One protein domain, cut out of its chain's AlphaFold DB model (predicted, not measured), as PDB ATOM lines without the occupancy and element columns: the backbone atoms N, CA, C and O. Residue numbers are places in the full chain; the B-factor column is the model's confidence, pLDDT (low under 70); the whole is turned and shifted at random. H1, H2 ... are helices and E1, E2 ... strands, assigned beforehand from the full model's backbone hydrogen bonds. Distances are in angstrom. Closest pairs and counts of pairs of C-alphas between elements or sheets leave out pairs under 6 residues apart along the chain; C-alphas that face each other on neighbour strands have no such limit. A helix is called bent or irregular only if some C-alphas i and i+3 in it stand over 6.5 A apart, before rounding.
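AT A GLANCE: This is residues 230 to 389 of the 643 residues of a protein of Ceratobasidium theobromae (UniProt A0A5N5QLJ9). Two small three-stranded sheets, meeting where E3 comes beside E6, make a bent wall round one side of helix H1. The hairpin of E1 and E2 reaches out at one end of the long axis, where residues 241 to 246 stick out; residues 367 to 374 stick out at the other. The 160 printed residues run E1 E2 E3 E4 E5 H1 E6 E7 E8, mixed in class, with under half in named elements; the antiparallel sheets are E1-E2, E3-E4-E5 and E6-E7-E8. The whole is elongated, 60 by 38 by 26 A, and only just compact, close to loose, with a radius of gyration of the C-alphas of 17.8 A.

IN THESE COORDINATES: Find C-alpha 232 at (-9.717, -40.867, -27.203), where E1 begins, residues 232 to 237; E2 is 252 to 256. Next come E3, 272 to 278, 17.0 A, E4, 283 to 288, and E5, 293 to 297. H1, 316 to 331, runs 22.6 A. E6, 340 to 348, 21.2 A, bends by 71 degrees at 344; E7, 354 to 362, 24.4 A, bends by 51 degrees at 358. E8, 378 to 383, ends at (-20.597, -29.608, -48.284).

HOW THE PARTS SIT: E3 E4 E5 and E6 E7 E8, each a meander of antiparallel neighbours, form a sandwich, two sheets face to face, their planes 28 degrees apart. Look at Gly 274 and Leu 346, the closest C-alphas of E3 and E6, 5.0 A. Within hydrogen-bond range are N 276 and O 285, 3.0 A; N 284 and O 296, 2.8 A; N 342 and O 360, 2.7 A; and N 357 and O 380, 2.9 A. H1 is on both sheets, and every O i to N i+4 pair inside it is within range.

THE WHOLE: The printed part has no cut; the link E5 to H1 is long, 18 residues. Residue 351 alone is under 70 in pLDDT.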
ATOM      1  N   PRO A 230      -8.764 -45.732 -30.266       96.81
ATOM      2  CA  PRO A 230     -10.141 -46.072 -29.910       96.81
ATOM      3  C   PRO A 230     -10.558 -45.432 -28.575       96.81
ATOM      4  O   PRO A 230      -9.997 -45.762 -27.531       96.81
ATOM      5  N   GLY A 231     -11.539 -44.525 -28.602       96.25
ATOM      6  CA  GLY A 231     -12.098 -43.886 -27.406       96.25
ATOM      7  C   GLY A 231     -11.497 -42.535 -27.023       96.25
ATOM      8  O   GLY A 231     -12.045 -41.887 -26.135       96.25
ATOM      9  N   PHE A 232     -10.397 -42.092 -27.634       97.31
ATOM     10  CA  PHE A 232      -9.717 -40.867 -27.203       97.31
ATOM     11  C   PHE A 232      -8.852 -40.233 -28.297       97.31
ATOM     12  O   PHE A 232      -8.330 -40.899 -29.193       97.31
ATOM     13  N   VAL A 233      -8.667 -38.923 -28.171       98.25
ATOM     14  CA  VAL A 233      -7.739 -38.126 -28.973       98.25
ATOM     15  C   VAL A 233      -6.733 -37.488 -28.030       98.25
ATOM     16  O   VAL A 233      -7.107 -36.875 -27.033       98.25
ATOM     17  N   THR A 234      -5.450 -37.669 -28.325       98.44
ATOM     18  CA  THR A 234      -4.350 -37.110 -27.536       98.44
ATOM     19  C   THR A 234      -3.672 -36.000 -28.317       98.44
ATOM     20  O   THR A 234      -3.287 -36.192 -29.470       98.44
ATOM     21  N   PHE A 235      -3.507 -34.857 -27.672       98.00
ATOM     22  CA  PHE A 235      -2.801 -33.692 -28.172       98.00
ATOM     23  C   PHE A 235      -1.439 -33.642 -27.491       98.00
ATOM     24  O   PHE A 235      -1.360 -33.596 -26.263       98.00
ATOM     25  N   CYS A 236      -0.374 -33.679 -28.284       97.62
ATOM     26  CA  CYS A 236       0.992 -33.751 -27.785       97.62
ATOM     27  C   CYS A 236       1.756 -32.499 -28.214       97.62
ATOM     28  O   CYS A 236       1.978 -32.282 -29.411       97.62
ATOM     29  N   GLY A 237       2.163 -31.681 -27.245       96.00
ATOM     30  CA  GLY A 237       3.129 -30.613 -27.480       96.00
ATOM     31  C   GLY A 237       4.505 -31.213 -27.750       96.00
ATOM     32  O   GLY A 237       4.979 -32.041 -26.970       96.00
ATOM     33  N   LEU A 238       5.139 -30.816 -28.853       94.69
ATOM     34  CA  LEU A 238       6.532 -31.175 -29.093       94.69
ATOM     35  C   LEU A 238       7.432 -30.393 -28.123       94.69
ATOM     36  O   LEU A 238       7.123 -29.242 -27.810       94.69
ATOM     37  N   PRO A 239       8.516 -30.995 -27.606       89.88
ATOM     38  CA  PRO A 239       9.494 -30.244 -26.841       89.88
ATOM     39  C   PRO A 239      10.197 -29.240 -27.757       89.88
ATOM     40  O   PRO A 239      10.490 -29.530 -28.922       89.88
ATOM     41  N   SER A 240      10.508 -28.066 -27.212       85.50
ATOM     42  CA  SER A 240      11.377 -27.126 -27.908       85.50
ATOM     43  C   SER A 240      12.739 -27.754 -28.180       85.50
ATOM     44  O   SER A 240      13.236 -28.507 -27.339       85.50
ATOM     45  N   PRO A 241      13.354 -27.451 -29.337       80.44
ATOM     46  CA  PRO A 241      14.689 -27.936 -29.638       80.44
ATOM     47  C   PRO A 241      15.656 -27.547 -28.504       80.44
ATOM     48  O   PRO A 241      15.518 -26.459 -27.931       80.44
ATOM     49  N   PRO A 242      16.638 -28.409 -28.186       75.69
ATOM     50  CA  PRO A 242      17.494 -28.292 -26.998       75.69
ATOM     51  C   PRO A 242      18.313 -26.992 -26.929       75.69
ATOM     52  O   PRO A 242      18.826 -26.638 -25.872       75.69
ATOM     53  N   GLU A 243      18.406 -26.251 -28.032       79.19
ATOM     54  CA  GLU A 243      19.117 -24.972 -28.133       79.19
ATOM     55  C   GLU A 243      18.549 -23.867 -27.218       79.19
ATOM     56  O   GLU A 243      19.260 -22.910 -26.922       79.19
ATOM     57  N   VAL A 244      17.296 -23.975 -26.750       72.12
ATOM     58  CA  VAL A 244      16.584 -22.868 -26.066       72.12
ATOM     59  C   VAL A 244      16.465 -23.052 -24.537       72.12
ATOM     60  O   VAL A 244      15.793 -22.273 -23.866       72.12
ATOM     61  N   GLY A 245      17.153 -24.029 -23.937       77.38
ATOM     62  CA  GLY A 245      17.206 -24.206 -22.475       77.38
ATOM     63  C   GLY A 245      16.665 -25.555 -21.981       77.38
ATOM     64  O   GLY A 245      16.496 -26.474 -22.781       77.38
ATOM     65  N   PRO A 246      16.445 -25.723 -20.659       77.56
ATOM     66  CA  PRO A 246      16.063 -27.008 -20.075       77.56
ATOM     67  C   PRO A 246      14.758 -27.520 -20.693       77.56
ATOM     68  O   PRO A 246      13.741 -26.827 -20.694       77.56
ATOM     69  N   SER A 247      14.805 -28.743 -21.227       72.88
ATOM     70  CA  SER A 247      13.710 -29.381 -21.955       72.88
ATOM     71  C   SER A 247      12.465 -29.507 -21.078       72.88
ATOM     72  O   SER A 247      12.419 -30.339 -20.167       72.88
ATOM     73  N   SER A 248      11.435 -28.708 -21.356       79.44
ATOM     74  CA  SER A 248      10.098 -28.960 -20.827       79.44
ATOM     75  C   SER A 248       9.611 -30.302 -21.372       79.44
ATOM     76  O   SER A 248       9.618 -30.505 -22.589       79.44
ATOM     77  N   SER A 249       9.198 -31.211 -20.488       82.12
ATOM     78  CA  SER A 249       8.565 -32.474 -20.880       82.12
ATOM     79  C   SER A 249       7.399 -32.214 -21.836       82.12
ATOM     80  O   SER A 249       6.673 -31.232 -21.661       82.12
ATOM     81  N   SER A 250       7.204 -33.094 -22.820       86.19
ATOM     82  CA  SER A 250       6.059 -33.029 -23.731       86.19
ATOM     83  C   SER A 250       4.755 -32.955 -22.933       86.19
ATOM     84  O   SER A 250       4.488 -33.780 -22.056       86.19
ATOM     85  N   SER A 251       3.938 -31.939 -23.207       92.81
ATOM     86  CA  SER A 251       2.611 -31.849 -22.607       92.81
ATOM     87  C   SER A 251       1.669 -32.787 -23.357       92.81
ATOM     88  O   SER A 251       1.507 -32.685 -24.574       92.81
ATOM     89  N   LEU A 252       1.072 -33.726 -22.624       96.06
ATOM     90  CA  LEU A 252       0.069 -34.651 -23.140       96.06
ATOM     91  C   LEU A 252      -1.295 -34.246 -22.597       96.06
ATOM     92  O   LEU A 252      -1.518 -34.261 -21.387       96.06
ATOM     93  N   HIS A 253      -2.213 -33.912 -23.497       97.06
ATOM     94  CA  HIS A 253      -3.603 -33.626 -23.160       97.06
ATOM     95  C   HIS A 253      -4.512 -34.651 -23.830       97.06
ATOM     96  O   HIS A 253      -4.465 -34.822 -25.047       97.06
ATOM     97  N   VAL A 254      -5.315 -35.366 -23.044       97.56
ATOM     98  CA  VAL A 254      -6.148 -36.474 -23.530       97.56
ATOM     99  C   VAL A 254      -7.615 -36.084 -23.444       97.56
ATOM    100  O   VAL A 254      -8.124 -35.774 -22.371       97.56
ATOM    101  N   VAL A 255      -8.311 -36.171 -24.573       97.94
ATOM    102  CA  VAL A 255      -9.748 -35.924 -24.679       97.94
ATOM    103  C   VAL A 255     -10.458 -37.245 -24.955       97.94
ATOM    104  O   VAL A 255     -10.255 -37.870 -25.999       97.94
ATOM    105  N   ALA A 256     -11.287 -37.687 -24.010       97.75
ATOM    106  CA  ALA A 256     -12.112 -38.881 -24.166       97.75
ATOM    107  C   ALA A 256     -13.281 -38.596 -25.115       97.75
ATOM    108  O   ALA A 256     -14.044 -37.660 -24.890       97.75
ATOM    109  N   LEU A 257     -13.430 -39.409 -26.160       96.75
ATOM    110  CA  LEU A 257     -14.480 -39.252 -27.159       96.75
ATOM    111  C   LEU A 257     -15.843 -39.639 -26.588       96.75
ATOM    112  O   LEU A 257     -15.991 -40.651 -25.903       96.75
ATOM    113  N   THR A 258     -16.865 -38.859 -26.926       94.44
ATOM    114  CA  THR A 258     -18.257 -39.153 -26.577       94.44
ATOM    115  C   THR A 258     -19.053 -39.484 -27.826       94.44
ATOM    116  O   THR A 258     -18.937 -38.805 -28.842       94.44
ATOM    117  N   SER A 259     -19.888 -40.518 -27.750       87.56
ATOM    118  CA  SER A 259     -20.755 -40.883 -28.865       87.56
ATOM    119  C   SER A 259     -22.032 -40.039 -28.858       87.56
ATOM    120  O   SER A 259     -22.744 -40.056 -27.850       87.56
ATOM    121  N   PRO A 260     -22.389 -39.378 -29.973       88.69
ATOM    122  CA  PRO A 260     -23.645 -38.637 -30.078       88.69
ATOM    123  C   PRO A 260     -24.881 -39.550 -30.185       88.69
ATOM    124  O   PRO A 260     -26.001 -39.047 -30.232       88.69
ATOM    125  N   ARG A 261     -24.702 -40.884 -30.232       90.62
ATOM    126  CA  ARG A 261     -25.775 -41.896 -30.321       90.62
ATOM    127  C   ARG A 261     -26.773 -41.653 -31.460       90.62
ATOM    128  O   ARG A 261     -27.977 -41.817 -31.297       90.62
ATOM    129  N   ILE A 262     -26.270 -41.274 -32.634       88.38
ATOM    130  CA  ILE A 262     -27.107 -40.974 -33.807       88.38
ATOM    131  C   ILE A 262     -27.530 -42.246 -34.546       88.38
ATOM    132  O   ILE A 262     -28.513 -42.231 -35.283       88.38
ATOM    133  N   SER A 263     -26.814 -43.352 -34.351       87.62
ATOM    134  CA  SER A 263     -27.095 -44.691 -34.875       87.62
ATOM    135  C   SER A 263     -26.911 -45.752 -33.788       87.62
ATOM    136  O   SER A 263     -26.213 -45.515 -32.804       87.62
ATOM    137  N   LEU A 264     -27.475 -46.948 -33.985       88.31
ATOM    138  CA  LEU A 264     -27.224 -48.085 -33.086       88.31
ATOM    139  C   LEU A 264     -25.750 -48.524 -33.074       88.31
ATOM    140  O   LEU A 264     -25.291 -49.094 -32.091       88.31
ATOM    141  N   ALA A 265     -25.004 -48.230 -34.142       89.62
ATOM    142  CA  ALA A 265     -23.572 -48.504 -34.238       89.62
ATOM    143  C   ALA A 265     -22.692 -47.399 -33.625       89.62
ATOM    144  O   ALA A 265     -21.482 -47.588 -33.516       89.62
ATOM    145  N   SER A 266     -23.276 -46.258 -33.233       92.00
ATOM    146  CA  SER A 266     -22.546 -45.113 -32.683       92.00
ATOM    147  C   SER A 266     -21.779 -45.522 -31.429       92.00
ATOM    148  O   SER A 266     -22.370 -45.904 -30.420       92.00
ATOM    149  N   SER A 267     -20.452 -45.420 -31.484       94.50
ATOM    150  CA  SER A 267     -19.578 -45.899 -30.418       94.50
ATOM    151  C   SER A 267     -18.366 -44.986 -30.274       94.50
ATOM    152  O   SER A 267     -17.697 -44.716 -31.270       94.50
ATOM    153  N   PRO A 268     -18.025 -44.530 -29.053       94.19
ATOM    154  CA  PRO A 268     -16.865 -43.660 -28.863       94.19
ATOM    155  C   PRO A 268     -15.544 -44.389 -29.146       94.19
ATOM    156  O   PRO A 268     -14.539 -43.754 -29.442       94.19
ATOM    157  N   VAL A 269     -15.544 -45.726 -29.071       96.00
ATOM    158  CA  VAL A 269     -14.375 -46.578 -29.343       96.00
ATOM    159  C   VAL A 269     -14.279 -47.023 -30.799       96.00
ATOM    160  O   VAL A 269     -13.456 -47.872 -31.133       96.00
ATOM    161  N   SER A 270     -15.121 -46.478 -31.673       95.44
ATOM    162  CA  SER A 270     -15.008 -46.736 -33.099       95.44
ATOM    163  C   SER A 270     -13.698 -46.187 -33.669       95.44
ATOM    164  O   SER A 270     -13.084 -45.261 -33.133       95.44
ATOM    165  N   THR A 271     -13.241 -46.790 -34.763       96.12
ATOM    166  CA  THR A 271     -12.003 -46.400 -35.440       96.12
ATOM    167  C   THR A 271     -12.133 -44.978 -35.978       96.12
ATOM    168  O   THR A 271     -13.070 -44.686 -36.714       96.12
ATOM    169  N   CYS A 272     -11.173 -44.104 -35.674       97.19
ATOM    170  CA  CYS A 272     -11.088 -42.800 -36.323       97.19
ATOM    171  C   CYS A 272     -10.662 -42.971 -37.787       97.19
ATOM    172  O   CYS A 272      -9.644 -43.606 -38.072       97.19
ATOM    173  N   THR A 273     -11.455 -42.425 -38.705       96.38
ATOM    174  CA  THR A 273     -11.268 -42.540 -40.162       96.38
ATOM    175  C   THR A 273     -10.867 -41.231 -40.825       96.38
ATOM    176  O   THR A 273     -10.443 -41.246 -41.979       96.38
ATOM    177  N   GLY A 274     -10.957 -40.117 -40.098       95.56
ATOM    178  CA  GLY A 274     -10.499 -38.810 -40.549       95.56
ATOM    179  C   GLY A 274     -10.222 -37.879 -39.373       95.56
ATOM    180  O   GLY A 274     -10.981 -37.849 -38.404       95.56
ATOM    181  N   LEU A 275      -9.136 -37.117 -39.479       97.00
ATOM    182  CA  LEU A 275      -8.809 -36.000 -38.598       97.00
ATOM    183  C   LEU A 275      -8.586 -34.767 -39.466       97.00
ATOM    184  O   LEU A 275      -7.879 -34.845 -40.471       97.00
ATOM    185  N   TYR A 276      -9.154 -33.636 -39.065       96.50
ATOM    186  CA  TYR A 276      -8.944 -32.371 -39.757       96.50
ATOM    187  C   TYR A 276      -8.921 -31.213 -38.785       96.50
ATOM    188  O   TYR A 276      -9.860 -31.010 -38.022       96.50
ATOM    189  N   TYR A 277      -7.830 -30.459 -38.816       96.50
ATOM    190  CA  TYR A 277      -7.665 -29.285 -37.982       96.50
ATOM    191  C   TYR A 277      -7.985 -28.020 -38.779       96.50
ATOM    192  O   TYR A 277      -7.304 -27.687 -39.749       96.50
ATOM    193  N   MET A 278      -9.021 -27.311 -38.345       94.25
ATOM    194  CA  MET A 278      -9.456 -26.039 -38.892       94.25
ATOM    195  C   MET A 278      -8.799 -24.898 -38.117       94.25
ATOM    196  O   MET A 278      -9.281 -24.458 -37.075       94.25
ATOM    197  N   GLN A 279      -7.693 -24.391 -38.661       93.38
ATOM    198  CA  GLN A 279      -6.879 -23.354 -38.020       93.38
ATOM    199  C   GLN A 279      -7.642 -22.039 -37.765       93.38
ATOM    200  O   GLN A 279      -7.309 -21.316 -36.831       93.38
ATOM    201  N   ALA A 280      -8.628 -21.700 -38.602       90.56
ATOM    202  CA  ALA A 280      -9.373 -20.445 -38.487       90.56
ATOM    203  C   ALA A 280     -10.200 -20.358 -37.194       90.56
ATOM    204  O   ALA A 280     -10.236 -19.297 -36.581       90.56
ATOM    205  N   ASP A 281     -10.800 -21.477 -36.782       92.62
ATOM    206  CA  ASP A 281     -11.669 -21.569 -35.606       92.62
ATOM    207  C   ASP A 281     -11.002 -22.291 -34.419       92.62
ATOM    208  O   ASP A 281     -11.627 -22.458 -33.381       92.62
ATOM    209  N   ASP A 282      -9.747 -22.733 -34.564       95.81
ATOM    210  CA  ASP A 282      -9.029 -23.570 -33.587       95.81
ATOM    211  C   ASP A 282      -9.778 -24.866 -33.208       95.81
ATOM    212  O   ASP A 282      -9.790 -25.311 -32.059       95.81
ATOM    213  N   ILE A 283     -10.399 -25.491 -34.213       95.75
ATOM    214  CA  ILE A 283     -11.233 -26.688 -34.066       95.75
ATOM    215  C   ILE A 283     -10.554 -27.897 -34.712       95.75
ATOM    216  O   ILE A 283     -10.074 -27.831 -35.842       95.75
ATOM    217  N   LEU A 284     -10.584 -29.043 -34.038       97.44
ATOM    218  CA  LEU A 284     -10.291 -30.350 -34.622       97.44
ATOM    219  C   LEU A 284     -11.599 -31.108 -34.866       97.44
ATOM    220  O   LEU A 284     -12.366 -31.369 -33.941       97.44
ATOM    221  N   ILE A 285     -11.808 -31.528 -36.109       96.88
ATOM    222  CA  ILE A 285     -12.897 -32.412 -36.512       96.88
ATOM    223  C   ILE A 285     -12.382 -33.853 -36.530       96.88
ATOM    224  O   ILE A 285     -11.385 -34.168 -37.185       96.88
ATOM    225  N   VAL A 286     -13.080 -34.727 -35.810       97.44
ATOM    226  CA  VAL A 286     -12.764 -36.149 -35.657       97.44
ATOM    227  C   VAL A 286     -13.907 -36.967 -36.243       97.44
ATOM    228  O   VAL A 286     -15.014 -36.969 -35.708       97.44
ATOM    229  N   THR A 287     -13.642 -37.698 -37.320       97.12
ATOM    230  CA  THR A 287     -14.629 -38.590 -37.942       97.12
ATOM    231  C   THR A 287     -14.372 -40.026 -37.513       97.12
ATOM    232  O   THR A 287     -13.235 -40.508 -37.564       97.12
ATOM    233  N   LEU A 288     -15.435 -40.722 -37.116       97.25
ATOM    234  CA  LEU A 288     -15.413 -42.130 -36.744       97.25
ATOM    235  C   LEU A 288     -16.015 -43.020 -37.846       97.25
ATOM    236  O   LEU A 288     -16.830 -42.581 -38.663       97.25
ATOM    237  N   ALA A 289     -15.609 -44.290 -37.875       96.31
ATOM    238  CA  ALA A 289     -15.936 -45.243 -38.938       96.31
ATOM    239  C   ALA A 289     -17.430 -45.539 -39.090       96.31
ATOM    240  O   ALA A 289     -17.838 -46.079 -40.102       96.31
ATOM    241  N   GLU A 290     -18.258 -45.224 -38.111       94.44
ATOM    242  CA  GLU A 290     -19.703 -45.442 -38.091       94.44
ATOM    243  C   GLU A 290     -20.512 -44.198 -38.485       94.44
ATOM    244  O   GLU A 290     -21.745 -44.229 -38.443       94.44
ATOM    245  N   GLY A 291     -19.825 -43.111 -38.855       94.25
ATOM    246  CA  GLY A 291     -20.430 -41.879 -39.360       94.25
ATOM    247  C   GLY A 291     -20.547 -40.740 -38.349       94.25
ATOM    248  O   GLY A 291     -21.026 -39.667 -38.713       94.25
ATOM    249  N   SER A 292     -20.120 -40.938 -37.098       95.38
ATOM    250  CA  SER A 292     -20.082 -39.858 -36.105       95.38
ATOM    251  C   SER A 292     -18.969 -38.858 -36.433       95.38
ATOM    252  O   SER A 292     -17.853 -39.248 -36.772       95.38
ATOM    253  N   VAL A 293     -19.267 -37.573 -36.272       95.81
ATOM    254  CA  VAL A 293     -18.342 -36.443 -36.392       95.81
ATOM    255  C   VAL A 293     -18.301 -35.714 -35.059       95.81
ATOM    256  O   VAL A 293     -19.317 -35.182 -34.616       95.81
ATOM    257  N   ILE A 294     -17.135 -35.692 -34.426       96.69
ATOM    258  CA  ILE A 294     -16.897 -35.080 -33.120       96.69
ATOM    259  C   ILE A 294     -16.068 -33.816 -33.312       96.69
ATOM    260  O   ILE A 294     -15.072 -33.821 -34.034       96.69
ATOM    261  N   ILE A 295     -16.491 -32.738 -32.658       96.75
ATOM    262  CA  ILE A 295     -15.816 -31.443 -32.680       96.75
ATOM    263  C   ILE A 295     -15.052 -31.268 -31.368       96.75
ATOM    264  O   ILE A 295     -15.651 -31.287 -30.290       96.75
ATOM    265  N   CYS A 296     -13.737 -31.091 -31.471       97.19
ATOM    266  CA  CYS A 296     -12.882 -30.675 -30.367       97.19
ATOM    267  C   CYS A 296     -12.506 -29.199 -30.564       97.19
ATOM    268  O   CYS A 296     -11.769 -28.885 -31.498       97.19
ATOM    269  N   ALA A 297     -13.010 -28.312 -29.713       96.62
ATOM    270  CA  ALA A 297     -12.718 -26.878 -29.743       96.62
ATOM    271  C   ALA A 297     -11.477 -26.540 -28.901       96.62
ATOM    272  O   ALA A 297     -11.023 -27.370 -28.110       96.62
ATOM    273  N   ASP A 298     -10.950 -25.322 -29.067       96.31
ATOM    274  CA  ASP A 298      -9.830 -24.756 -28.302       96.31
ATOM    275  C   ASP A 298      -8.568 -25.636 -28.302       96.31
ATOM    276  O   ASP A 298      -7.862 -25.773 -27.297       96.31
ATOM    277  N   VAL A 299      -8.271 -26.250 -29.453       97.06
ATOM    278  CA  VAL A 299      -7.160 -27.200 -29.633       97.06
ATOM    279  C   VAL A 299      -5.816 -26.599 -29.224       97.06
ATOM    280  O   VAL A 299      -4.945 -27.295 -28.690       97.06
ATOM    281  N   SER A 300      -5.625 -25.302 -29.452       95.88
ATOM    282  CA  SER A 300      -4.384 -24.618 -29.125       95.88
ATOM    283  C   SER A 300      -4.172 -24.393 -27.633       95.88
ATOM    284  O   SER A 300      -3.019 -24.278 -27.215       95.88
ATOM    285  N   SER A 301      -5.231 -24.361 -26.824       95.06
ATOM    286  CA  SER A 301      -5.157 -24.011 -25.405       95.06
ATOM    287  C   SER A 301      -5.559 -25.186 -24.513       95.06
ATOM    288  O   SER A 301      -4.682 -25.835 -23.940       95.06
ATOM    289  N   ASN A 302      -6.854 -25.485 -24.426       95.69
ATOM    290  CA  ASN A 302      -7.423 -26.555 -23.617       95.69
ATOM    291  C   ASN A 302      -8.494 -27.304 -24.420       95.69
ATOM    292  O   ASN A 302      -9.693 -27.027 -24.306       95.69
ATOM    293  N   ALA A 303      -8.036 -28.258 -25.235       97.00
ATOM    294  CA  ALA A 303      -8.909 -28.970 -26.155       97.00
ATOM    295  C   ALA A 303     -10.046 -29.679 -25.403       97.00
ATOM    296  O   ALA A 303      -9.800 -30.426 -24.453       97.00
ATOM    297  N   HIS A 304     -11.287 -29.489 -25.834       96.50
ATOM    298  CA  HIS A 304     -12.447 -30.123 -25.208       96.50
ATOM    299  C   HIS A 304     -13.532 -30.426 -26.243       96.50
ATOM    300  O   HIS A 304     -13.555 -29.836 -27.320       96.50
ATOM    301  N   ILE A 305     -14.427 -31.371 -25.937       96.19
ATOM    302  CA  ILE A 305     -15.515 -31.733 -26.854       96.19
ATOM    303  C   ILE A 305     -16.638 -30.714 -26.749       96.19
ATOM    304  O   ILE A 305     -17.216 -30.519 -25.677       96.19
ATOM    305  N   GLU A 306     -17.006 -30.138 -27.886       92.50
ATOM    306  CA  GLU A 306     -18.158 -29.257 -27.990       92.50
ATOM    307  C   GLU A 306     -19.440 -30.102 -28.103       92.50
ATOM    308  O   GLU A 306     -19.756 -30.680 -29.152       92.50
ATOM    309  N   GLN A 307     -20.159 -30.228 -26.980       88.44
ATOM    310  CA  GLN A 307     -21.441 -30.946 -26.902       88.44
ATOM    311  C   GLN A 307     -22.659 -30.032 -27.061       88.44
ATOM    312  O   GLN A 307     -23.738 -30.513 -27.402       88.44
ATOM    313  N   ASN A 308     -22.507 -28.732 -26.799       85.06
ATOM    314  CA  ASN A 308     -23.633 -27.809 -26.792       85.06
ATOM    315  C   ASN A 308     -24.127 -27.533 -28.217       85.06
ATOM    316  O   ASN A 308     -23.368 -27.105 -29.080       85.06
ATOM    317  N   ASP A 309     -25.432 -27.692 -28.439       82.94
ATOM    318  CA  ASP A 309     -26.094 -27.330 -29.702       82.94
ATOM    319  C   ASP A 309     -26.233 -25.808 -29.908       82.94
ATOM    320  O   ASP A 309     -26.758 -25.366 -30.933       82.94
ATOM    321  N   SER A 310     -25.767 -25.001 -28.947       82.19
ATOM    322  CA  SER A 310     -25.879 -23.541 -28.970       82.19
ATOM    323  C   SER A 310     -24.992 -22.873 -30.015       82.19
ATOM    324  O   SER A 310     -25.273 -21.739 -30.390       82.19
ATOM    325  N   SER A 311     -23.931 -23.529 -30.494       79.44
ATOM    326  CA  SER A 311     -23.157 -22.981 -31.603       79.44
ATOM    327  C   SER A 311     -23.974 -23.066 -32.888       79.44
ATOM    328  O   SER A 311     -24.439 -24.131 -33.310       79.44
ATOM    329  N   GLU A 312     -24.210 -21.909 -33.506       79.12
ATOM    330  CA  GLU A 312     -25.154 -21.807 -34.620       79.12
ATOM    331  C   GLU A 312     -24.737 -22.690 -35.807       79.12
ATOM    332  O   GLU A 312     -25.595 -23.369 -36.376       79.12
ATOM    333  N   ASN A 313     -23.430 -22.834 -36.071       82.94
ATOM    334  CA  ASN A 313     -22.955 -23.431 -37.328       82.94
ATOM    335  C   ASN A 313     -22.279 -24.810 -37.206       82.94
ATOM    336  O   ASN A 313     -22.419 -25.628 -38.113       82.94
ATOM    337  N   LEU A 314     -21.562 -25.099 -36.116       92.31
ATOM    338  CA  LEU A 314     -20.711 -26.290 -36.005       92.31
ATOM    339  C   LEU A 314     -20.922 -26.970 -34.651       92.31
ATOM    340  O   LEU A 314     -20.289 -26.592 -33.678       92.31
ATOM    341  N   SER A 315     -21.784 -27.990 -34.597       94.50
ATOM    342  CA  SER A 315     -21.909 -28.870 -33.426       94.50
ATOM    343  C   SER A 315     -21.688 -30.333 -33.815       94.50
ATOM    344  O   SER A 315     -22.025 -30.755 -34.929       94.50
ATOM    345  N   THR A 316     -21.151 -31.121 -32.877       95.44
ATOM    346  CA  THR A 316     -20.962 -32.579 -33.006       95.44
ATOM    347  C   THR A 316     -22.244 -33.267 -33.500       95.44
ATOM    348  O   THR A 316     -22.225 -34.093 -34.418       95.44
ATOM    349  N   ILE A 317     -23.395 -32.888 -32.934       94.75
ATOM    350  CA  ILE A 317     -24.697 -33.477 -33.267       94.75
ATOM    351  C   ILE A 317     -25.154 -33.042 -34.666       94.75
ATOM    352  O   ILE A 317     -25.595 -33.893 -35.447       94.75
ATOM    353  N   LYS A 318     -25.039 -31.750 -35.008       94.56
ATOM    354  CA  LYS A 318     -25.445 -31.209 -36.317       94.56
ATOM    355  C   LYS A 318     -24.658 -31.850 -37.461       94.56
ATOM    356  O   LYS A 318     -25.276 -32.359 -38.396       94.56
ATOM    357  N   LEU A 319     -23.327 -31.902 -37.366       94.88
ATOM    358  CA  LEU A 319     -22.478 -32.478 -38.419       94.88
ATOM    359  C   LEU A 319     -22.712 -33.975 -38.600       94.88
ATOM    360  O   LEU A 319     -22.870 -34.451 -39.722       94.88
ATOM    361  N   SER A 320     -22.804 -34.716 -37.499       95.31
ATOM    362  CA  SER A 320     -23.069 -36.153 -37.554       95.31
ATOM    363  C   SER A 320     -24.445 -36.462 -38.170       95.31
ATOM    364  O   SER A 320     -24.575 -37.365 -39.000       95.31
ATOM    365  N   LYS A 321     -25.487 -35.686 -37.825       95.00
ATOM    366  CA  LYS A 321     -26.809 -35.783 -38.471       95.00
ATOM    367  C   LYS A 321     -26.730 -35.427 -39.955       95.00
ATOM    368  O   LYS A 321     -27.363 -36.101 -40.767       95.00
ATOM    369  N   ARG A 322     -25.944 -34.407 -40.314       95.56
ATOM    370  CA  ARG A 322     -25.759 -33.969 -41.699       95.56
ATOM    371  C   ARG A 322     -25.072 -35.032 -42.549       95.56
ATOM    372  O   ARG A 322     -25.592 -35.332 -43.619       95.56
ATOM    373  N   ILE A 323     -23.987 -35.649 -42.071       95.31
ATOM    374  CA  ILE A 323     -23.363 -36.794 -42.755       95.31
ATOM    375  C   ILE A 323     -24.395 -37.898 -42.957       95.31
ATOM    376  O   ILE A 323     -24.597 -38.330 -44.087       95.31
ATOM    377  N   ARG A 324     -25.126 -38.300 -41.908       94.38
ATOM    378  CA  ARG A 324     -26.146 -39.354 -42.031       94.38
ATOM    379  C   ARG A 324     -27.224 -39.011 -43.064       94.38
ATOM    380  O   ARG A 324     -27.603 -39.881 -43.846       94.38
ATOM    381  N   GLN A 325     -27.701 -37.769 -43.090       95.81
ATOM    382  CA  GLN A 325     -28.676 -37.301 -44.076       95.81
ATOM    383  C   GLN A 325     -28.109 -37.357 -45.502       95.81
ATOM    384  O   GLN A 325     -28.766 -37.856 -46.410       95.81
ATOM    385  N   LEU A 326     -26.883 -36.868 -45.705       95.62
ATOM    386  CA  LEU A 326     -26.212 -36.891 -47.007       95.62
ATOM    387  C   LEU A 326     -25.978 -38.321 -47.488       95.62
ATOM    388  O   LEU A 326     -26.202 -38.623 -48.655       95.62
ATOM    389  N   THR A 327     -25.610 -39.213 -46.577       94.38
ATOM    390  CA  THR A 327     -25.489 -40.640 -46.840       94.38
ATOM    391  C   THR A 327     -26.835 -41.253 -47.245       94.38
ATOM    392  O   THR A 327     -26.878 -41.962 -48.244       94.38
ATOM    393  N   GLN A 328     -27.942 -40.961 -46.555       95.31
ATOM    394  CA  GLN A 328     -29.282 -41.431 -46.954       95.31
ATOM    395  C   GLN A 328     -29.684 -40.923 -48.347       95.31
ATOM    396  O   GLN A 328     -30.161 -41.696 -49.182       95.31
ATOM    397  N   ASN A 329     -29.418 -39.645 -48.632       95.69
ATOM    398  CA  ASN A 329     -29.666 -39.049 -49.945       95.69
ATOM    399  C   ASN A 329     -28.827 -39.729 -51.035       95.69
ATOM    400  O   ASN A 329     -29.361 -40.100 -52.078       95.69
ATOM    401  N   ALA A 330     -27.535 -39.945 -50.774       94.62
ATOM    402  CA  ALA A 330     -26.636 -40.642 -51.686       94.62
ATOM    403  C   ALA A 330     -27.079 -42.089 -51.924       94.62
ATOM    404  O   ALA A 330     -26.863 -42.619 -53.011       94.62
ATOM    405  N   GLU A 331     -27.704 -42.728 -50.931       94.25
ATOM    406  CA  GLU A 331     -28.255 -44.081 -51.022       94.25
ATOM    407  C   GLU A 331     -29.599 -44.142 -51.761       94.25
ATOM    408  O   GLU A 331     -29.945 -45.211 -52.273       94.25
ATOM    409  N   GLY A 332     -30.301 -43.012 -51.893       95.38
ATOM    410  CA  GLY A 332     -31.628 -42.914 -52.506       95.38
ATOM    411  C   GLY A 332     -32.745 -43.503 -51.641       95.38
ATOM    412  O   GLY A 332     -33.817 -43.807 -52.158       95.38
ATOM    413  N   ARG A 333     -32.492 -43.718 -50.342       95.50
ATOM    414  CA  ARG A 333     -33.455 -44.303 -49.399       95.50
ATOM    415  C   ARG A 333     -33.169 -43.884 -47.962       95.50
ATOM    416  O   ARG A 333     -32.035 -43.574 -47.597       95.50
ATOM    417  N   THR A 334     -34.194 -43.949 -47.121       94.50
ATOM    418  CA  THR A 334     -34.026 -43.845 -45.671       94.50
ATOM    419  C   THR A 334     -33.330 -45.089 -45.122       94.50
ATOM    420  O   THR A 334     -33.418 -46.176 -45.698       94.50
ATOM    421  N   PHE A 335     -32.616 -44.917 -44.011       92.81
ATOM    422  CA  PHE A 335     -31.987 -46.032 -43.303       92.81
ATOM    423  C   PHE A 335     -32.909 -46.573 -42.238       92.81
ATOM    424  O   PHE A 335     -33.507 -45.785 -41.498       92.81
ATOM    425  N   ASP A 336     -32.915 -47.892 -42.108       90.81
ATOM    426  CA  ASP A 336     -33.521 -48.532 -40.956       90.81
ATOM    427  C   ASP A 336     -32.756 -48.147 -39.682       90.81
ATOM    428  O   ASP A 336     -31.585 -47.748 -39.709       90.81
ATOM    429  N   SER A 337     -33.420 -48.254 -38.529       85.69
ATOM    430  CA  SER A 337     -32.802 -47.963 -37.223       85.69
ATOM    431  C   SER A 337     -31.559 -48.821 -36.963       85.69
ATOM    432  O   SER A 337     -30.665 -48.429 -36.213       85.69
ATOM    433  N   THR A 338     -31.504 -49.968 -37.623       89.12
ATOM    434  CA  THR A 338     -30.475 -50.990 -37.535       89.12
ATOM    435  C   THR A 338     -29.335 -50.810 -38.519       89.12
ATOM    436  O   THR A 338     -28.264 -51.369 -38.313       89.12
ATOM    437  N   GLU A 339     -29.528 -50.011 -39.559       92.31
ATOM    438  CA  GLU A 339     -28.508 -49.742 -40.557       92.31
ATOM    439  C   GLU A 339     -27.598 -48.594 -40.131       92.31
ATOM    440  O   GLU A 339     -28.009 -47.612 -39.497       92.31
ATOM    441  N   TYR A 340     -26.338 -48.697 -40.540       93.31
ATOM    442  CA  TYR A 340     -25.394 -47.595 -40.459       93.31
ATOM    443  C   TYR A 340     -24.502 -47.562 -41.696       93.31
ATOM    444  O   TYR A 340     -24.294 -48.571 -42.372       93.31
ATOM    445  N   ALA A 341     -23.975 -46.380 -41.993       94.44
ATOM    446  CA  ALA A 341     -22.972 -46.222 -43.027       94.44
ATOM    447  C   ALA A 341     -21.590 -46.288 -42.394       94.44
ATOM    448  O   ALA A 341     -21.205 -45.420 -41.609       94.44
ATOM    449  N   ARG A 342     -20.849 -47.333 -42.743       95.50
ATOM    450  CA  ARG A 342     -19.444 -47.443 -42.416       95.50
ATOM    451  C   ARG A 342     -18.651 -46.519 -43.328       95.50
ATOM    452  O   ARG A 342     -18.565 -46.761 -44.527       95.50
ATOM    453  N   ILE A 343     -18.058 -45.483 -42.758       96.38
ATOM    454  CA  ILE A 343     -17.058 -44.650 -43.414       96.38
ATOM    455  C   ILE A 343     -15.731 -45.404 -43.365       96.38
ATOM    456  O   ILE A 343     -15.274 -45.791 -42.293       96.38
ATOM    457  N   HIS A 344     -15.110 -45.629 -44.518       95.31
ATOM    458  CA  HIS A 344     -13.798 -46.280 -44.616       95.31
ATOM    459  C   HIS A 344     -12.659 -45.267 -44.535       95.31
ATOM    460  O   HIS A 344     -11.652 -45.513 -43.879       95.31
ATOM    461  N   ALA A 345     -12.848 -44.110 -45.161       93.75
ATOM    462  CA  ALA A 345     -11.937 -42.981 -45.089       93.75
ATOM    463  C   ALA A 345     -12.711 -41.686 -45.347       93.75
ATOM    464  O   ALA A 345     -13.719 -41.687 -46.061       93.75
ATOM    465  N   LEU A 346     -12.225 -40.597 -44.759       94.25
ATOM    466  CA  LEU A 346     -12.776 -39.262 -44.934       94.25
ATOM    467  C   LEU A 346     -11.630 -38.256 -45.045       94.25
ATOM    468  O   LEU A 346     -10.706 -38.259 -44.233       94.25
ATOM    469  N   CYS A 347     -11.702 -37.402 -46.058       92.81
ATOM    470  CA  CYS A 347     -10.746 -36.341 -46.322       92.81
ATOM    471  C   CYS A 347     -11.499 -35.021 -46.499       92.81
ATOM    472  O   CYS A 347     -12.538 -34.963 -47.158       92.81
ATOM    473  N   PHE A 348     -10.963 -33.959 -45.914       90.06
ATOM    474  CA  PHE A 348     -11.485 -32.613 -46.094       90.06
ATOM    475  C   PHE A 348     -10.764 -31.947 -47.260       90.06
ATOM    476  O   PHE A 348      -9.561 -32.142 -47.465       90.06
ATOM    477  N   SER A 349     -11.505 -31.152 -48.023       85.31
ATOM    478  CA  SER A 349     -10.925 -30.237 -48.998       85.31
ATOM    479  C   SER A 349     -10.043 -29.205 -48.286       85.31
ATOM    480  O   SER A 349     -10.230 -28.912 -47.105       85.31
ATOM    481  N   SER A 350      -9.094 -28.608 -49.006       71.06
ATOM    482  CA  SER A 350      -8.256 -27.523 -48.480       71.06
ATOM    483  C   SER A 350      -9.068 -26.300 -48.030       71.06
ATOM    484  O   SER A 350      -8.629 -25.592 -47.129       71.06
ATOM    485  N   ILE A 351     -10.262 -26.094 -48.597       68.50
ATOM    486  CA  ILE A 351     -11.213 -25.031 -48.207       68.50
ATOM    487  C   ILE A 351     -12.076 -25.420 -46.993       68.50
ATOM    488  O   ILE A 351     -12.771 -24.597 -46.404       68.50
ATOM    489  N   GLY A 352     -11.955 -26.663 -46.528       71.56
ATOM    490  CA  GLY A 352     -12.496 -27.135 -45.258       71.56
ATOM    491  C   GLY A 352     -13.968 -27.518 -45.288       71.56
ATOM    492  O   GLY A 352     -14.313 -28.518 -44.678       71.56
ATOM    493  N   ASP A 353     -14.828 -26.807 -46.011       85.00
ATOM    494  CA  ASP A 353     -16.286 -27.018 -45.997       85.00
ATOM    495  C   ASP A 353     -16.767 -28.232 -46.819       85.00
ATOM    496  O   ASP A 353     -17.769 -28.874 -46.481       85.00
ATOM    497  N   HIS A 354     -16.041 -28.568 -47.884       89.62
ATOM    498  CA  HIS A 354     -16.282 -29.741 -48.713       89.62
ATOM    499  C   HIS A 354     -15.531 -30.949 -48.175       89.62
ATOM    500  O   HIS A 354     -14.329 -30.900 -47.899       89.62
ATOM    501  N   VAL A 355     -16.241 -32.066 -48.091       92.94
ATOM    502  CA  VAL A 355     -15.710 -33.313 -47.561       92.94
ATOM    503  C   VAL A 355     -15.952 -34.428 -48.552       92.94
ATOM    504  O   VAL A 355     -17.033 -34.555 -49.132       92.94
ATOM    505  N   ILE A 356     -14.916 -35.236 -48.735       93.88
ATOM    506  CA  ILE A 356     -14.931 -36.427 -49.563       93.88
ATOM    507  C   ILE A 356     -14.806 -37.622 -48.633       93.88
ATOM    508  O   ILE A 356     -13.890 -37.690 -47.812       93.88
ATOM    509  N   TRP A 357     -15.706 -38.585 -48.754       96.00
ATOM    510  CA  TRP A 357     -15.608 -39.815 -47.982       96.00
ATOM    511  C   TRP A 357     -16.059 -41.018 -48.787       96.00
ATOM    512  O   TRP A 357     -16.817 -40.920 -49.749       96.00
ATOM    513  N   VAL A 358     -15.561 -42.175 -48.376       96.50
ATOM    514  CA  VAL A 358     -15.935 -43.461 -48.943       96.50
ATOM    515  C   VAL A 358     -16.739 -44.207 -47.899       96.50
ATOM    516  O   VAL A 358     -16.289 -44.364 -46.761       96.50
ATOM    517  N   GLN A 359     -17.923 -44.663 -48.287       96.00
ATOM    518  CA  GLN A 359     -18.858 -45.327 -47.391       96.00
ATOM    519  C   GLN A 359     -19.380 -46.652 -47.939       96.00
ATOM    520  O   GLN A 359     -19.413 -46.895 -49.146       96.00
ATOM    521  N   GLU A 360     -19.859 -47.470 -47.015       95.31
ATOM    522  CA  GLU A 360     -20.571 -48.716 -47.255       95.31
ATOM    523  C   GLU A 360     -21.725 -48.826 -46.253       95.31
ATOM    524  O   GLU A 360     -21.531 -48.603 -45.060       95.31
ATOM    525  N   VAL A 361     -22.931 -49.165 -46.708       93.94
ATOM    526  CA  VAL A 361     -24.072 -49.370 -45.803       93.94
ATOM    527  C   VAL A 361     -24.082 -50.808 -45.308       93.94
ATOM    528  O   VAL A 361     -24.105 -51.742 -46.107       93.94
ATOM    529  N   LEU A 362     -24.095 -50.969 -43.986       92.69
ATOM    530  CA  LEU A 362     -24.044 -52.259 -43.311       92.69
ATOM    531  C   LEU A 362     -25.231 -52.436 -42.360       92.69
ATOM    532  O   LEU A 362     -25.736 -51.479 -41.767       92.69
ATOM    533  N   GLN A 363     -25.620 -53.696 -42.180       90.62
ATOM    534  CA  GLN A 363     -26.523 -54.151 -41.127       90.62
ATOM    535  C   GLN A 363     -25.692 -54.980 -40.136       90.62
ATOM    536  O   GLN A 363     -25.197 -56.038 -40.508       90.62
ATOM    537  N   PRO A 364     -25.489 -54.530 -38.886       82.75
ATOM    538  CA  PRO A 364     -24.553 -55.155 -37.951       82.75
ATOM    539  C   PRO A 364     -24.952 -56.580 -37.534       82.75
ATOM    540  O   PRO A 364     -24.094 -57.342 -37.102       82.75
ATOM    541  N   TYR A 365     -26.230 -56.953 -37.663       84.75
ATOM    542  CA  TYR A 365     -26.705 -58.326 -37.438       84.75
ATOM    543  C   TYR A 365     -26.687 -59.200 -38.696       84.75
ATOM    544  O   TYR A 365     -26.951 -60.398 -38.600       84.75
ATOM    545  N   ASP A 366     -26.431 -58.625 -39.874       85.19
ATOM    546  CA  ASP A 366     -26.328 -59.396 -41.107       85.19
ATOM    547  C   ASP A 366     -24.960 -60.086 -41.131       85.19
ATOM    548  O   ASP A 366     -23.951 -59.527 -41.556       85.19
ATOM    549  N   LEU A 367     -24.930 -61.317 -40.619       85.19
ATOM    550  CA  LEU A 367     -23.763 -62.196 -40.656       85.19
ATOM    551  C   LEU A 367     -23.648 -62.946 -41.995       85.19
ATOM    552  O   LEU A 367     -22.855 -63.886 -42.100       85.19
ATOM    553  N   SER A 368     -24.445 -62.586 -43.012       83.75
ATOM    554  CA  SER A 368     -24.327 -63.212 -44.324       83.75
ATOM    555  C   SER A 368     -22.960 -62.905 -44.927       83.75
ATOM    556  O   SER A 368     -22.533 -61.759 -45.079       83.75
ATOM    557  N   PHE A 369     -22.237 -63.966 -45.276       81.00
ATOM    558  CA  PHE A 369     -21.001 -63.823 -46.018       81.00
ATOM    559  C   PHE A 369     -21.323 -63.305 -47.421       81.00
ATOM    560  O   PHE A 369     -22.031 -63.961 -48.187       81.00
ATOM    561  N   ARG A 370     -20.773 -62.142 -47.771       77.12
ATOM    562  CA  ARG A 370     -20.809 -61.610 -49.135       77.12
ATOM    563  C   ARG A 370     -19.435 -61.765 -49.764       77.12
ATOM    564  O   ARG A 370     -18.421 -61.401 -49.173       77.12
ATOM    565  N   ILE A 371     -19.405 -62.307 -50.978       81.81
ATOM    566  CA  ILE A 371     -18.182 -62.349 -51.784       81.81
ATOM    567  C   ILE A 371     -17.755 -60.900 -52.055       81.81
ATOM    568  O   ILE A 371     -18.605 -60.063 -52.353       81.81
ATOM    569  N   GLN A 372     -16.452 -60.607 -51.976       74.38
ATOM    570  CA  GLN A 372     -15.918 -59.241 -52.086       74.38
ATOM    571  C   GLN A 372     -16.396 -58.467 -53.322       74.38
ATOM    572  O   GLN A 372     -16.621 -57.263 -53.241       74.38
ATOM    573  N   ALA A 373     -16.622 -59.162 -54.440       75.88
ATOM    574  CA  ALA A 373     -17.138 -58.587 -55.682       75.88
ATOM    575  C   ALA A 373     -18.534 -57.939 -55.551       75.88
ATOM    576  O   ALA A 373     -18.951 -57.197 -56.436       75.88
ATOM    577  N   HIS A 374     -19.261 -58.205 -54.463       81.69
ATOM    578  CA  HIS A 374     -20.582 -57.636 -54.200       81.69
ATOM    579  C   HIS A 374     -20.566 -56.452 -53.229       81.69
ATOM    580  O   HIS A 374     -21.633 -55.901 -52.943       81.69
ATOM    581  N   PHE A 375     -19.403 -56.046 -52.709       83.75
ATOM    582  CA  PHE A 375     -19.339 -54.855 -51.868       83.75
ATOM    583  C   PHE A 375     -19.607 -53.609 -52.709       83.75
ATOM    584  O   PHE A 375     -18.851 -53.258 -53.615       83.75
ATOM    585  N   LYS A 376     -20.714 -52.931 -52.398       90.19
ATOM    586  CA  LYS A 376     -21.068 -51.656 -53.012       90.19
ATOM    587  C   LYS A 376     -20.510 -50.534 -52.153       90.19
ATOM    588  O   LYS A 376     -21.104 -50.150 -51.149       90.19
ATOM    589  N   ILE A 377     -19.375 -50.009 -52.581       93.25
ATOM    590  CA  ILE A 377     -18.742 -48.849 -51.972       93.25
ATOM    591  C   ILE A 377     -19.201 -47.598 -52.727       93.25
ATOM    592  O   ILE A 377     -19.251 -47.599 -53.958       93.25
ATOM    593  N   ARG A 378     -19.547 -46.528 -52.005       94.44
ATOM    594  CA  ARG A 378     -19.883 -45.229 -52.605       94.44
ATOM    595  C   ARG A 378     -18.854 -44.185 -52.212       94.44
ATOM    596  O   ARG A 378     -18.501 -44.069 -51.042       94.44
ATOM    597  N   LEU A 379     -18.407 -43.423 -53.204       95.69
ATOM    598  CA  LEU A 379     -17.653 -42.193 -53.012       95.69
ATOM    599  C   LEU A 379     -18.651 -41.038 -52.930       95.69
ATOM    600  O   LEU A 379     -19.455 -40.842 -53.841       95.69
ATOM    601  N   CYS A 380     -18.607 -40.296 -51.837       94.94
ATOM    602  CA  CYS A 380     -19.477 -39.164 -51.579       94.94
ATOM    603  C   CYS A 380     -18.642 -37.888 -51.509       94.94
ATOM    604  O   CYS A 380     -17.578 -37.874 -50.895       94.94
ATOM    605  N   ILE A 381     -19.144 -36.826 -52.136       92.56
ATOM    606  CA  ILE A 381     -18.583 -35.476 -52.082       92.56
ATOM    607  C   ILE A 381     -19.731 -34.559 -51.696       92.56
ATOM    608  O   ILE A 381     -20.754 -34.534 -52.382       92.56
ATOM    609  N   ALA A 382     -19.594 -33.838 -50.589       93.25
ATOM    610  CA  ALA A 382     -20.627 -32.910 -50.157       93.25
ATOM    611  C   ALA A 382     -20.069 -31.802 -49.272       93.25
ATOM    612  O   ALA A 382     -19.063 -31.974 -48.583       93.25
ATOM    613  N   LYS A 383     -20.795 -30.686 -49.245       91.88
ATOM    614  CA  LYS A 383     -20.597 -29.608 -48.284       91.88
ATOM    615  C   LYS A 383     -21.241 -29.979 -46.945       91.88
ATOM    616  O   LYS A 383     -22.440 -30.288 -46.898       91.88
ATOM    617  N   LEU A 384     -20.453 -29.993 -45.870       92.56
ATOM    618  CA  LEU A 384     -20.928 -30.416 -44.544       92.56
ATOM    619  C   LEU A 384     -21.466 -29.267 -43.689       92.56
ATOM    620  O   LEU A 384     -22.382 -29.497 -42.900       92.56
ATOM    621  N   TRP A 385     -20.942 -28.055 -43.848       92.19
ATOM    622  CA  TRP A 385     -21.413 -26.865 -43.138       92.19
ATOM    623  C   TRP A 385     -21.271 -25.616 -44.000       92.19
ATOM    624  O   TRP A 385     -20.582 -25.611 -45.019       92.19
ATOM    625  N   GLU A 386     -21.928 -24.550 -43.560       88.62
ATOM    626  CA  GLU A 386     -21.775 -23.218 -44.128       88.62
ATOM    627  C   GLU A 386     -20.654 -22.467 -43.388       88.62
ATOM    628  O   GLU A 386     -20.611 -22.506 -42.152       88.62
ATOM    629  N   PRO A 387     -19.717 -21.815 -44.100       83.25
ATOM    630  CA  PRO A 387     -18.656 -21.039 -43.464       83.25
ATOM    631  C   PRO A 387     -19.244 -19.908 -42.603       83.25
ATOM    632  O   PRO A 387     -20.198 -19.246 -42.996       83.25
ATOM    633  N   ARG A 388     -18.664 -19.671 -41.414       80.25
ATOM    634  CA  ARG A 388     -19.140 -18.650 -40.451       80.25
ATOM    635  C   ARG A 388     -19.079 -17.222 -40.991       80.25
ATOM    636  O   ARG A 388     -19.868 -16.375 -40.578       80.25
ATOM    637  N   ASN A 389     -18.133 -16.945 -41.882       73.12
ATOM    638  CA  ASN A 389     -17.948 -15.607 -42.415       73.12
ATOM    639  C   ASN A 389     -18.942 -15.356 -43.548       73.12
ATOM    640  O   ASN A 389     -18.681 -15.718 -44.693       73.12
TER     641      ASN A 389